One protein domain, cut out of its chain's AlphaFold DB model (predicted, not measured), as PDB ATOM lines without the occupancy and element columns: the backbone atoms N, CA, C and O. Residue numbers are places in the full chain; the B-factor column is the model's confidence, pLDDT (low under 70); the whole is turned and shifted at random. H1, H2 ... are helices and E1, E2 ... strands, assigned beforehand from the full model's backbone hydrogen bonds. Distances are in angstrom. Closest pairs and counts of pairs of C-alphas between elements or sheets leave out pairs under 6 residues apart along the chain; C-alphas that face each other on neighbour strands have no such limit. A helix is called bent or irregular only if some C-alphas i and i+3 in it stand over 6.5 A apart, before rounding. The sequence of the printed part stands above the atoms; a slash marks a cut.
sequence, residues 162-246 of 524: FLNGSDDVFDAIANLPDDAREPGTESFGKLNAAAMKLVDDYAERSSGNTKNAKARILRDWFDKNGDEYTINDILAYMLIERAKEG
ATOM      1  N   PHE A 162     -31.385  73.288  47.715       82.25
ATOM      2  CA  PHE A 162     -31.628  74.717  47.969       82.25
ATOM      3  C   PHE A 162     -30.910  75.642  46.976       82.25
ATOM      4  O   PHE A 162     -31.255  76.815  46.888       82.25
ATOM      5  N   LEU A 163     -29.958  75.116  46.195       81.81
ATOM      6  CA  LEU A 163     -29.329  75.843  45.093       81.81
ATOM      7  C   LEU A 163     -30.202  75.857  43.825       81.81
ATOM      8  O   LEU A 163     -29.878  76.568  42.884       81.81
ATOM      9  N   ASN A 164     -31.348  75.167  43.825       77.19
ATOM     10  CA  ASN A 164     -32.382  75.255  42.778       77.19
ATOM     11  C   ASN A 164     -33.368  76.408  43.052       77.19
ATOM     12  O   ASN A 164     -34.581  76.299  42.857       77.19
ATOM     13  N   GLY A 165     -32.857  77.488  43.650       73.50
ATOM     14  CA  GLY A 165     -33.613  78.698  43.954       73.50
ATOM     15  C   GLY A 165     -33.792  79.615  42.750       73.50
ATOM     16  O   GLY A 165     -33.498  79.237  41.625       73.50
ATOM     17  N   SER A 166     -34.349  80.796  42.999       70.44
ATOM     18  CA  SER A 166     -34.783  81.713  41.944       70.44
ATOM     19  C   SER A 166     -33.601  82.295  41.151       70.44
ATOM     20  O   SER A 166     -32.612  82.732  41.742       70.44
ATOM     21  N   ASP A 167     -33.720  82.299  39.817       71.94
ATOM     22  CA  ASP A 167     -32.677  82.734  38.871       71.94
ATOM     23  C   ASP A 167     -32.218  84.181  39.125       71.94
ATOM     24  O   ASP A 167     -31.036  84.493  38.995       71.94
ATOM     25  N   ASP A 168     -33.119  85.042  39.606       82.56
ATOM     26  CA  ASP A 168     -32.820  86.430  39.982       82.56
ATOM     27  C   ASP A 168     -31.730  86.549  41.063       82.56
ATOM     28  O   ASP A 168     -30.963  87.513  41.078       82.56
ATOM     29  N   VAL A 169     -31.626  85.563  41.961       87.25
ATOM     30  CA  VAL A 169     -30.591  85.524  42.998       87.25
ATOM     31  C   VAL A 169     -29.230  85.215  42.387       87.25
ATOM     32  O   VAL A 169     -28.241  85.856  42.743       87.25
ATOM     33  N   PHE A 170     -29.167  84.265  41.454       87.00
ATOM     34  CA  PHE A 170     -27.922  83.908  40.778       87.00
ATOM     35  C   PHE A 170     -27.465  85.005  39.814       87.00
ATOM     36  O   PHE A 170     -26.281  85.336  39.813       87.00
ATOM     37  N   ASP A 171     -28.388  85.658  39.105       86.44
ATOM     38  CA  ASP A 171     -28.093  86.836  38.281       86.44
ATOM     39  C   ASP A 171     -27.509  87.983  39.123       86.44
ATOM     40  O   ASP A 171     -26.560  88.662  38.718       86.44
ATOM     41  N   ALA A 172     -28.038  88.198  40.333       87.94
ATOM     42  CA  ALA A 172     -27.501  89.195  41.255       87.94
ATOM     43  C   ALA A 172     -26.092  88.828  41.752       87.94
ATOM     44  O   ALA A 172     -25.228  89.704  41.830       87.94
ATOM     45  N   ILE A 173     -25.840  87.547  42.050       91.31
ATOM     46  CA  ILE A 173     -24.516  87.050  42.461       91.31
ATOM     47  C   ILE A 173     -23.495  87.184  41.322       91.31
ATOM     48  O   ILE A 173     -22.357  87.572  41.577       91.31
ATOM     49  N   ALA A 174     -23.888  86.911  40.073       88.44
ATOM     50  CA  ALA A 174     -23.002  86.946  38.904       88.44
ATOM     51  C   ALA A 174     -22.384  88.334  38.653       88.44
ATOM     52  O   ALA A 174     -21.316  88.443  38.055       88.44
ATOM     53  N   ASN A 175     -23.050  89.387  39.134       89.12
ATOM     54  CA  ASN A 175     -22.615  90.777  39.010       89.12
ATOM     55  C   ASN A 175     -21.822  91.289  40.229       89.12
ATOM     56  O   ASN A 175     -21.493  92.478  40.286       89.12
ATOM     57  N   LEU A 176     -21.531  90.437  41.221       92.19
ATOM     58  CA  LEU A 176     -20.713  90.828  42.369       92.19
ATOM     59  C   LEU A 176     -19.225  90.958  41.984       92.19
ATOM     60  O   LEU A 176     -18.743  90.202  41.139       92.19
ATOM     61  N   PRO A 177     -18.473  91.888  42.606       90.62
ATOM     62  CA  PRO A 177     -17.032  92.005  42.386       90.62
ATOM     63  C   PRO A 177     -16.251  90.777  42.890       90.62
ATOM     64  O   PRO A 177     -16.738  90.010  43.722       90.62
ATOM     65  N   ASP A 178     -15.007  90.616  42.425       85.69
ATOM     66  CA  ASP A 178     -14.156  89.451  42.738       85.69
ATOM     67  C   ASP A 178     -13.884  89.259  44.245       85.69
ATOM     68  O   ASP A 178     -13.633  88.138  44.692       85.69
ATOM     69  N   ASP A 179     -13.995  90.327  45.040       91.12
ATOM     70  CA  ASP A 179     -13.828  90.319  46.499       91.12
ATOM     71  C   ASP A 179     -15.030  89.714  47.257       91.12
ATOM     72  O   ASP A 179     -15.014  89.621  48.485       91.12
ATOM     73  N   ALA A 180     -16.066  89.248  46.549       89.50
ATOM     74  CA  ALA A 180     -17.246  88.608  47.132       89.50
ATOM     75  C   ALA A 180     -16.951  87.302  47.889       89.50
ATOM     76  O   ALA A 180     -17.809  86.824  48.626       89.50
ATOM     77  N   ARG A 181     -15.753  86.726  47.723       87.94
ATOM     78  CA  ARG A 181     -15.282  85.546  48.471       87.94
ATOM     79  C   ARG A 181     -14.543  85.896  49.759       87.94
ATOM     80  O   ARG A 181     -14.270  84.996  50.540       87.94
ATOM     81  N   GLU A 182     -14.195  87.162  49.972       89.00
ATOM     82  CA  GLU A 182     -13.368  87.585  51.100       89.00
ATOM     83  C   GLU A 182     -14.246  87.987  52.298       89.00
ATOM     84  O   GLU A 182     -14.970  88.984  52.217       89.00
ATOM     85  N   PRO A 183     -14.202  87.259  53.433       86.12
ATOM     86  CA  PRO A 183     -15.004  87.608  54.601       86.12
ATOM     87  C   PRO A 183     -14.721  89.034  55.092       86.12
ATOM     88  O   PRO A 183     -13.573  89.426  55.293       86.12
ATOM     89  N   GLY A 184     -15.786  89.802  55.333       84.62
ATOM     90  CA  GLY A 184     -15.706  91.181  55.831       84.62
ATOM     91  C   GLY A 184     -15.803  92.274  54.760       84.62
ATOM     92  O   GLY A 184     -15.861  93.449  55.121       84.62
ATOM     93  N   THR A 185     -15.874  91.922  53.471       92.12
ATOM     94  CA  THR A 185     -16.175  92.880  52.393       92.12
ATOM     95  C   THR A 185     -17.682  93.133  52.261       92.12
ATOM     96  O   THR A 185     -18.519  92.321  52.668       92.12
ATOM     97  N   GLU A 186     -18.060  94.268  51.661       92.69
ATOM     98  CA  GLU A 186     -19.468  94.558  51.343       92.69
ATOM     99  C   GLU A 186     -20.040  93.519  50.358       92.69
ATOM    100  O   GLU A 186     -21.185  93.082  50.493       92.69
ATOM    101  N   SER A 187     -19.224  93.086  49.394       92.00
ATOM    102  CA  SER A 187     -19.575  92.078  48.391       92.00
ATOM    103  C   SER A 187     -19.828  90.702  49.012       92.00
ATOM    104  O   SER A 187     -20.801  90.043  48.643       92.00
ATOM    105  N   PHE A 188     -19.031  90.294  50.007       93.19
ATOM    106  CA  PHE A 188     -19.272  89.062  50.765       93.19
ATOM    107  C   PHE A 188     -20.579  89.133  51.559       93.19
ATOM    108  O   PHE A 188     -21.343  88.170  51.597       93.19
ATOM    109  N   GLY A 189     -20.904  90.298  52.132       93.19
ATOM    110  CA  GLY A 189     -22.197  90.526  52.785       93.19
ATOM    111  C   GLY A 189     -23.389  90.321  51.838       93.19
ATOM    112  O   GLY A 189     -24.383  89.699  52.219       93.19
ATOM    113  N   LYS A 190     -23.275  90.780  50.585       94.31
ATOM    114  CA  LYS A 190     -24.296  90.569  49.540       94.31
ATOM    115  C   LYS A 190     -24.408  89.100  49.135       94.31
ATOM    116  O   LYS A 190     -25.525  88.597  49.019       94.31
ATOM    117  N   LEU A 191     -23.281  88.402  48.989       94.19
ATOM    118  CA  LEU A 191     -23.257  86.964  48.711       94.19
ATOM    119  C   LEU A 191     -23.912  86.158  49.845       94.19
ATOM    120  O   LEU A 191     -24.744  85.290  49.587       94.19
ATOM    121  N   ASN A 192     -23.601  86.488  51.103       94.19
ATOM    122  CA  ASN A 192     -24.192  85.842  52.273       94.19
ATOM    123  C   ASN A 192     -25.713  86.050  52.341       94.19
ATOM    124  O   ASN A 192     -26.462  85.111  52.601       94.19
ATOM    125  N   ALA A 193     -26.188  87.267  52.062       93.75
ATOM    126  CA  ALA A 193     -27.617  87.569  52.025       93.75
ATOM    127  C   ALA A 193     -28.347  86.800  50.909       93.75
ATOM    128  O   ALA A 193     -29.431  86.259  51.136       93.75
ATOM    129  N   ALA A 194     -27.737  86.705  49.725       93.44
ATOM    130  CA  ALA A 194     -28.261  85.930  48.605       93.44
ATOM    131  C   ALA A 194     -28.355  84.431  48.946       93.44
ATOM    132  O   ALA A 194     -29.382  83.799  48.703       93.44
ATOM    133  N   ALA A 195     -27.329  83.882  49.599       92.81
ATOM    134  CA  ALA A 195     -27.332  82.507  50.084       92.81
ATOM    135  C   ALA A 195     -28.439  82.250  51.114       92.81
ATOM    136  O   ALA A 195     -29.138  81.245  51.027       92.81
ATOM    137  N   MET A 196     -28.629  83.166  52.071       91.88
ATOM    138  CA  MET A 196     -29.698  83.077  53.070       91.88
ATOM    139  C   MET A 196     -31.089  83.108  52.427       91.88
ATOM    140  O   MET A 196     -31.940  82.305  52.807       91.88
ATOM    141  N   LYS A 197     -31.295  83.950  51.404       92.00
ATOM    142  CA  LYS A 197     -32.519  83.944  50.586       92.00
ATOM    143  C   LYS A 197     -32.719  82.590  49.887       92.00
ATOM    144  O   LYS A 197     -33.811  82.041  49.944       92.00
ATOM    145  N   LEU A 198     -31.637  82.021  49.344       90.44
ATOM    146  CA  LEU A 198     -31.461  80.606  48.967       90.44
ATOM    147  C   LEU A 198     -32.217  79.625  49.872       90.44
ATOM    148  O   LEU A 198     -33.133  78.890  49.487       90.44
ATOM    149  N   VAL A 199     -31.762  79.631  51.121       90.56
ATOM    150  CA  VAL A 199     -32.231  78.739  52.180       90.56
ATOM    151  C   VAL A 199     -33.690  79.008  52.538       90.56
ATOM    152  O   VAL A 199     -34.443  78.056  52.755       90.56
ATOM    153  N   ASP A 200     -34.085  80.278  52.597       88.75
ATOM    154  CA  ASP A 200     -35.441  80.696  52.952       88.75
ATOM    155  C   ASP A 200     -36.451  80.284  51.878       88.75
ATOM    156  O   ASP A 200     -37.401  79.561  52.185       88.75
ATOM    157  N   ASP A 201     -36.176  80.597  50.610       87.56
ATOM    158  CA  ASP A 201     -37.024  80.226  49.475       87.56
ATOM    159  C   ASP A 201     -37.194  78.697  49.380       87.56
ATOM    160  O   ASP A 201     -38.254  78.188  49.004       87.56
ATOM    161  N   TYR A 202     -36.142  77.929  49.682       86.12
ATOM    162  CA  TYR A 202     -36.203  76.465  49.713       86.12
ATOM    163  C   TYR A 202     -37.034  75.936  50.890       86.12
ATOM    164  O   TYR A 202     -37.820  74.995  50.732       86.12
ATOM    165  N   ALA A 203     -36.871  76.527  52.076       84.44
ATOM    166  CA  ALA A 203     -37.617  76.145  53.269       84.44
ATOM    167  C   ALA A 203     -39.121  76.435  53.130       84.44
ATOM    168  O   ALA A 203     -39.929  75.659  53.639       84.44
ATOM    169  N   GLU A 204     -39.489  77.503  52.416       83.69
ATOM    170  CA  GLU A 204     -40.882  77.857  52.120       83.69
ATOM    171  C   GLU A 204     -41.539  76.913  51.103       83.69
ATOM    172  O   GLU A 204     -42.705  76.554  51.264       83.69
ATOM    173  N   ARG A 205     -40.796  76.470  50.077       77.19
ATOM    174  CA  ARG A 205     -41.316  75.599  49.003       77.19
ATOM    175  C   ARG A 205     -41.370  74.109  49.360       77.19
ATOM    176  O   ARG A 205     -42.096  73.350  48.725       77.19
ATOM    177  N   SER A 206     -40.614  73.665  50.361       71.88
ATOM    178  CA  SER A 206     -40.518  72.244  50.720       71.88
ATOM    179  C   SER A 206     -41.754  71.748  51.493       71.88
ATOM    180  O   SER A 206     -42.006  72.177  52.617       71.88
ATOM    181  N   SER A 207     -42.505  70.777  50.958       56.03
ATOM    182  CA  SER A 207     -43.653  70.160  51.647       56.03
ATOM    183  C   SER A 207     -43.237  68.988  52.560       56.03
ATOM    184  O   SER A 207     -43.099  67.857  52.103       56.03
ATOM    185  N   GLY A 208     -43.048  69.238  53.865       59.78
ATOM    186  CA  GLY A 208     -42.796  68.203  54.892       59.78
ATOM    187  C   GLY A 208     -41.837  68.649  56.010       59.78
ATOM    188  O   GLY A 208     -40.967  69.469  55.755       59.78
ATOM    189  N   ASN A 209     -42.022  68.133  57.245       56.84
ATOM    190  CA  ASN A 209     -41.346  68.485  58.526       56.84
ATOM    191  C   ASN A 209     -40.382  69.700  58.474       56.84
ATOM    192  O   ASN A 209     -39.169  69.597  58.685       56.84
ATOM    193  N   THR A 210     -40.953  70.866  58.174       55.00
ATOM    194  CA  THR A 210     -40.262  72.052  57.645       55.00
ATOM    195  C   THR A 210     -39.407  72.794  58.667       55.00
ATOM    196  O   THR A 210     -38.502  73.531  58.286       55.00
ATOM    197  N   LYS A 211     -39.587  72.563  59.976       54.69
ATOM    198  CA  LYS A 211     -38.773  73.239  61.005       54.69
ATOM    199  C   LYS A 211     -37.286  72.866  60.968       54.69
ATOM    200  O   LYS A 211     -36.467  73.640  61.450       54.69
ATOM    201  N   ASN A 212     -36.929  71.727  60.369       70.75
ATOM    202  CA  ASN A 212     -35.549  71.234  60.373       70.75
ATOM    203  C   ASN A 212     -34.793  71.453  59.051       70.75
ATOM    204  O   ASN A 212     -33.579  71.276  59.039       70.75
ATOM    205  N   ALA A 213     -35.454  71.848  57.955       77.81
ATOM    206  CA  ALA A 213     -34.797  72.010  56.652       77.81
ATOM    207  C   ALA A 213     -33.804  73.184  56.649       77.81
ATOM    208  O   ALA A 213     -32.620  72.979  56.384       77.81
ATOM    209  N   LYS A 214     -34.261  74.380  57.051       87.94
ATOM    210  CA  LYS A 214     -33.406  75.566  57.230       87.94
ATOM    211  C   LYS A 214     -32.299  75.308  58.251       87.94
ATOM    212  O   LYS A 214     -31.136  75.542  57.959       87.94
ATOM    213  N   ALA A 215     -32.638  74.753  59.416       87.38
ATOM    214  CA  ALA A 215     -31.657  74.460  60.464       87.38
ATOM    215  C   ALA A 215     -30.562  73.482  60.001       87.38
ATOM    216  O   ALA A 215     -29.396  73.672  60.334       87.38
ATOM    217  N   ARG A 216     -30.922  72.459  59.216       85.50
ATOM    218  CA  ARG A 216     -29.967  71.515  58.624       85.50
ATOM    219  C   ARG A 216     -29.059  72.202  57.609       85.50
ATOM    220  O   ARG A 216     -27.853  72.049  57.704       85.50
ATOM    221  N   ILE A 217     -29.624  72.984  56.688       88.44
ATOM    222  CA  ILE A 217     -28.832  73.692  55.674       88.44
ATOM    223  C   ILE A 217     -27.872  74.689  56.334       88.44
ATOM    224  O   ILE A 217     -26.689  74.683  56.019       88.44
ATOM    225  N   LEU A 218     -28.353  75.477  57.300       91.50
ATOM    226  CA  LEU A 218     -27.515  76.406  58.059       91.50
ATOM    227  C   LEU A 218     -26.404  75.683  58.825       91.50
ATOM    228  O   LEU A 218     -25.289  76.171  58.879       91.50
ATOM    229  N   ARG A 219     -26.677  74.511  59.405       89.69
ATOM    230  CA  ARG A 219     -25.653  73.725  60.104       89.69
ATOM    231  C   ARG A 219     -24.603  73.150  59.149       89.69
ATOM    232  O   ARG A 219     -23.441  73.066  59.521       89.69
ATOM    233  N   ASP A 220     -25.027  72.693  57.975       87.56
ATOM    234  CA  ASP A 220     -24.169  71.937  57.061       87.56
ATOM    235  C   ASP A 220     -23.361  72.859  56.122       87.56
ATOM    236  O   ASP A 220     -22.291  72.467  55.663       87.56
ATOM    237  N   TRP A 221     -23.845  74.081  55.855       90.25
ATOM    238  CA  TRP A 221     -23.283  74.975  54.829       90.25
ATOM    239  C   TRP A 221     -22.933  76.393  55.303       90.25
ATOM    240  O   TRP A 221     -22.365  77.168  54.532       90.25
ATOM    241  N   PHE A 222     -23.266  76.748  56.545       93.75
ATOM    242  CA  PHE A 222     -22.954  78.055  57.121       93.75
ATOM    243  C   PHE A 222     -22.166  77.889  58.422       93.75
ATOM    244  O   PHE A 222     -22.457  77.028  59.252       93.75
ATOM    245  N   ASP A 223     -21.198  78.770  58.625       92.62
ATOM    246  CA  ASP A 223     -20.494  78.929  59.885       92.62
ATOM    247  C   ASP A 223     -21.331  79.789  60.836       92.62
ATOM    248  O   ASP A 223     -21.892  80.818  60.453       92.62
ATOM    249  N   LYS A 224     -21.433  79.359  62.098       91.44
ATOM    250  CA  LYS A 224     -22.185  80.073  63.133       91.44
ATOM    251  C   LYS A 224     -21.244  80.864  64.038       91.44
ATOM    252  O   LYS A 224     -20.471  80.269  64.786       91.44
ATOM    253  N   ASN A 225     -21.394  82.187  64.048       86.06
ATOM    254  CA  ASN A 225     -20.623  83.107  64.881       86.06
ATOM    255  C   ASN A 225     -21.567  83.907  65.790       86.06
ATOM    256  O   ASN A 225     -22.206  84.869  65.370       86.06
ATOM    257  N   GLY A 226     -21.687  83.492  67.055       85.75
ATOM    258  CA  GLY A 226     -22.687  84.053  67.968       85.75
ATOM    259  C   GLY A 226     -24.109  83.732  67.497       85.75
ATOM    260  O   GLY A 226     -24.461  82.557  67.360       85.75
ATOM    261  N   ASP A 227     -24.906  84.770  67.247       82.31
ATOM    262  CA  ASP A 227     -26.275  84.652  66.727       82.31
ATOM    263  C   ASP A 227     -26.356  84.769  65.190       82.31
ATOM    264  O   ASP A 227     -27.440  84.632  64.623       82.31
ATOM    265  N   GLU A 228     -25.225  84.975  64.505       84.62
ATOM    266  CA  GLU A 228     -25.159  85.167  63.052       84.62
ATOM    267  C   GLU A 228     -24.673  83.909  62.312       84.62
ATOM    268  O   GLU A 228     -23.873  83.124  62.830       84.62
ATOM    269  N   TYR A 229     -25.164  83.735  61.080       91.75
ATOM    270  CA  TYR A 229     -24.728  82.700  60.141       91.75
ATOM    271  C   TYR A 229     -24.043  83.344  58.934       91.75
ATOM    272  O   TYR A 229     -24.601  84.244  58.298       91.75
ATOM    273  N   THR A 230     -22.856  82.848  58.606       91.94
ATOM    274  CA  THR A 230     -22.081  83.254  57.431       91.94
ATOM    275  C   THR A 230     -21.838  82.047  56.541       91.94
ATOM    276  O   THR A 230     -21.483  80.990  57.048       91.94
ATOM    277  N   ILE A 231     -22.034  82.175  55.229       91.62
ATOM    278  CA  ILE A 231     -21.683  81.123  54.266       91.62
ATOM    279  C   ILE A 231     -20.249  80.645  54.491       91.62
ATOM    280  O   ILE A 231     -19.358  81.460  54.727       91.62
ATOM    281  N   ASN A 232     -20.033  79.333  54.409       90.25
ATOM    282  CA  ASN A 232     -18.678  78.790  54.413       90.25
ATOM    283  C   ASN A 232     -18.021  78.931  53.026       90.25
ATOM    284  O   ASN A 232     -18.698  79.154  52.016       90.25
ATOM    285  N   ASP A 233     -16.700  78.755  52.968       86.88
ATOM    286  CA  ASP A 233     -15.913  78.931  51.738       86.88
ATOM    287  C   ASP A 233     -16.376  78.018  50.586       86.88
ATOM    288  O   ASP A 233     -16.357  78.417  49.420       86.88
ATOM    289  N   ILE A 234     -16.832  76.799  50.904       86.12
ATOM    290  CA  ILE A 234     -17.309  75.822  49.913       86.12
ATOM    291  C   ILE A 234     -18.605  76.318  49.268       86.12
ATOM    292  O   ILE A 234     -18.720  76.324  48.042       86.12
ATOM    293  N   LEU A 235     -19.570  76.765  50.075       89.94
ATOM    294  CA  LEU A 235     -20.836  77.300  49.587       89.94
ATOM    295  C   LEU A 235     -20.626  78.616  48.826       89.94
ATOM    296  O   LEU A 235     -21.229  78.806  47.772       89.94
ATOM    297  N   ALA A 236     -19.751  79.500  49.315       91.00
ATOM    298  CA  ALA A 236     -19.403  80.747  48.634       91.00
ATOM    299  C   ALA A 236     -18.812  80.485  47.238       91.00
ATOM    300  O   ALA A 236     -19.191  81.139  46.262       91.00
ATOM    301  N   TYR A 237     -17.922  79.494  47.127       88.06
ATOM    302  CA  TYR A 237     -17.385  79.048  45.846       88.06
ATOM    303  C   TYR A 237     -18.494  78.500  44.936       88.06
ATOM    304  O   TYR A 237     -18.651  79.005  43.826       88.06
ATOM    305  N   MET A 238     -19.307  77.553  45.421       87.31
ATOM    306  CA  MET A 238     -20.407  76.947  44.653       87.31
ATOM    307  C   MET A 238     -21.412  77.981  44.135       87.31
ATOM    308  O   MET A 238     -21.816  77.905  42.980       87.31
ATOM    309  N   LEU A 239     -21.800  78.963  44.954       89.62
ATOM    310  CA  LEU A 239     -22.739  80.015  44.559       89.62
ATOM    311  C   LEU A 239     -22.180  80.910  43.454       89.62
ATOM    312  O   LEU A 239     -22.896  81.223  42.508       89.62
ATOM    313  N   ILE A 240     -20.909  81.307  43.560       88.75
ATOM    314  CA  ILE A 240     -20.269  82.146  42.543       88.75
ATOM    315  C   ILE A 240     -20.047  81.367  41.248       88.75
ATOM    316  O   ILE A 240     -20.282  81.922  40.180       88.75
ATOM    317  N   GLU A 241     -19.604  80.109  41.313       84.94
ATOM    318  CA  GLU A 241     -19.455  79.288  40.103       84.94
ATOM    319  C   GLU A 241     -20.819  79.055  39.439       84.94
ATOM    320  O   GLU A 241     -20.979  79.363  38.262       84.94
ATOM    321  N   ARG A 242     -21.851  78.672  40.205       82.06
ATOM    322  CA  ARG A 242     -23.223  78.501  39.691       82.06
ATOM    323  C   ARG A 242     -23.773  79.776  39.046       82.06
ATOM    324  O   ARG A 242     -24.434  79.697  38.013       82.06
ATOM    325  N   ALA A 243     -23.509  80.935  39.650       86.06
ATOM    326  CA  ALA A 243     -23.908  82.234  39.119       86.06
ATOM    327  C   ALA A 243     -23.164  82.596  37.824       86.06
ATOM    328  O   ALA A 243     -23.761  83.156  36.910       86.06
ATOM    329  N   LYS A 244     -21.876  82.246  37.717       81.38
ATOM    330  CA  LYS A 244     -21.075  82.433  36.494       81.38
ATOM    331  C   LYS A 244     -21.483  81.483  35.367       81.38
ATOM    332  O   LYS A 244     -21.387  81.861  34.203       81.38
ATOM    333  N   GLU A 245     -21.920  80.271  35.702       72.25
ATOM    334  CA  GLU A 245     -22.351  79.250  34.740       72.25
ATOM    335  C   GLU A 245     -23.697  79.571  34.061       72.25
ATOM    336  O   GLU A 245     -23.924  79.135  32.934       72.25
ATOM    337  N   GLY A 246     -24.589  80.343  34.699       65.06
ATOM    338  CA  GLY A 246     -25.943  80.608  34.181       65.06
ATOM    339  C   GLY A 246     -26.857  79.371  34.223       65.06
ATOM    340  O   GLY A 246     -26.545  78.382  34.881       65.06
TER     341      GLY A 246
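Overview. This is residues 162 to 246 of the 524 residues of the protein "PBECR5 domain-containing protein" of Crocinitomicaceae bacterium (UniProt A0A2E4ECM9). One long helix, H3, runs through the body, with H1 alongside its residues 190 to 198 and H4 folding back alongside its far end, residues 199 to 203; H5 runs crosswise to H3, from a small two-stranded hairpin, E1 and E2, to H1. The short H2 packs on the beginning of H3. The printed part has 85 residues with five named helices and two named strands, in the order H1 H2 H3 H4 E1 E2 H5; the sheet, E1 - E2, is antiparallel and the class is mostly helix. The whole is compact, with a radius of gyration of the C-alphas of 12.5 A, and flat, spanning 38 by 31 by 17 A.

Arrangement. Start with H1, residues 167 to 174, which touches residues 190 to 198 of H3, residues 186 to 205, at a shallow tilt of 19 degrees, opposite ways; the closest C-alphas are those of Val 169 and Ala 194, 6.1 A apart. Next, H2, residues 178 to 181, touches H3, closest at the C-alphas of Ala 180 and Phe 188, 4.2 A. H3 is the hub, touching the four other helices. H3 and H4, residues 210 to 221, form a helical hairpin at 32 degrees, opposite ways, a shallow tilt only just short of steep; look at the C-alphas of Ala 203 and Lys 214, their closest, 5.8 A apart. E1, residues 222 to 225, and E2, residues 228 to 231, form an antiparallel hairpin at 146 degrees, with N 223 and O 230 at 2.7 A and N 230 and O 223 at 2.9 A, within hydrogen-bond range. The closest C-alphas of H3 and E2 are those of Asn 192 and Ile 231, 5.7 A apart. Last, H5, residues 233 to 245, touches H1 about perpendicular at 74 degrees, closest at the C-alphas of Phe 170 and Ala 243, 4.7 A. H5 only just touches H3, with 3 pairs of C-alphas within 8 A, about perpendicular at 84 degrees; the closest are Leu 191 and Ala 236, 7.3 A. H1 and H4 are apart. In H1, H3 and H5 every O i to N i+4 pair is within hydrogen-bond range, in H4 6 of 8; H2 is too short for such a pair.

Along the chain. Find C-alpha 167 at (-32.677, 82.734, 38.871), where H1 begins; it is 10.6 A long. H2 is irregular, C-alphas 178 and 181 being 7.0 A apart. From C-alpha 186 at (-19.468, 94.558, 51.343), H3 runs 29.0 A. H4 runs 17.5 A and is only just irregular: C-alphas 211 and 214 are 7.0 A apart. E1 is 9.5 A long and E2 10.3 A. H5 runs 18.2 A to C-alpha 245 at (-22.351, 79.250, 34.740).

Size, cuts and confidence. The two C-alphas farthest apart are those of Asp 178 and Asn 209, 37.8 A. The printed part has no cut, and the six links between named elements are tight. The mean pLDDT of the printed part is 85.0; look for low confidence, under 70, at residues 207 to 211 and residue 246.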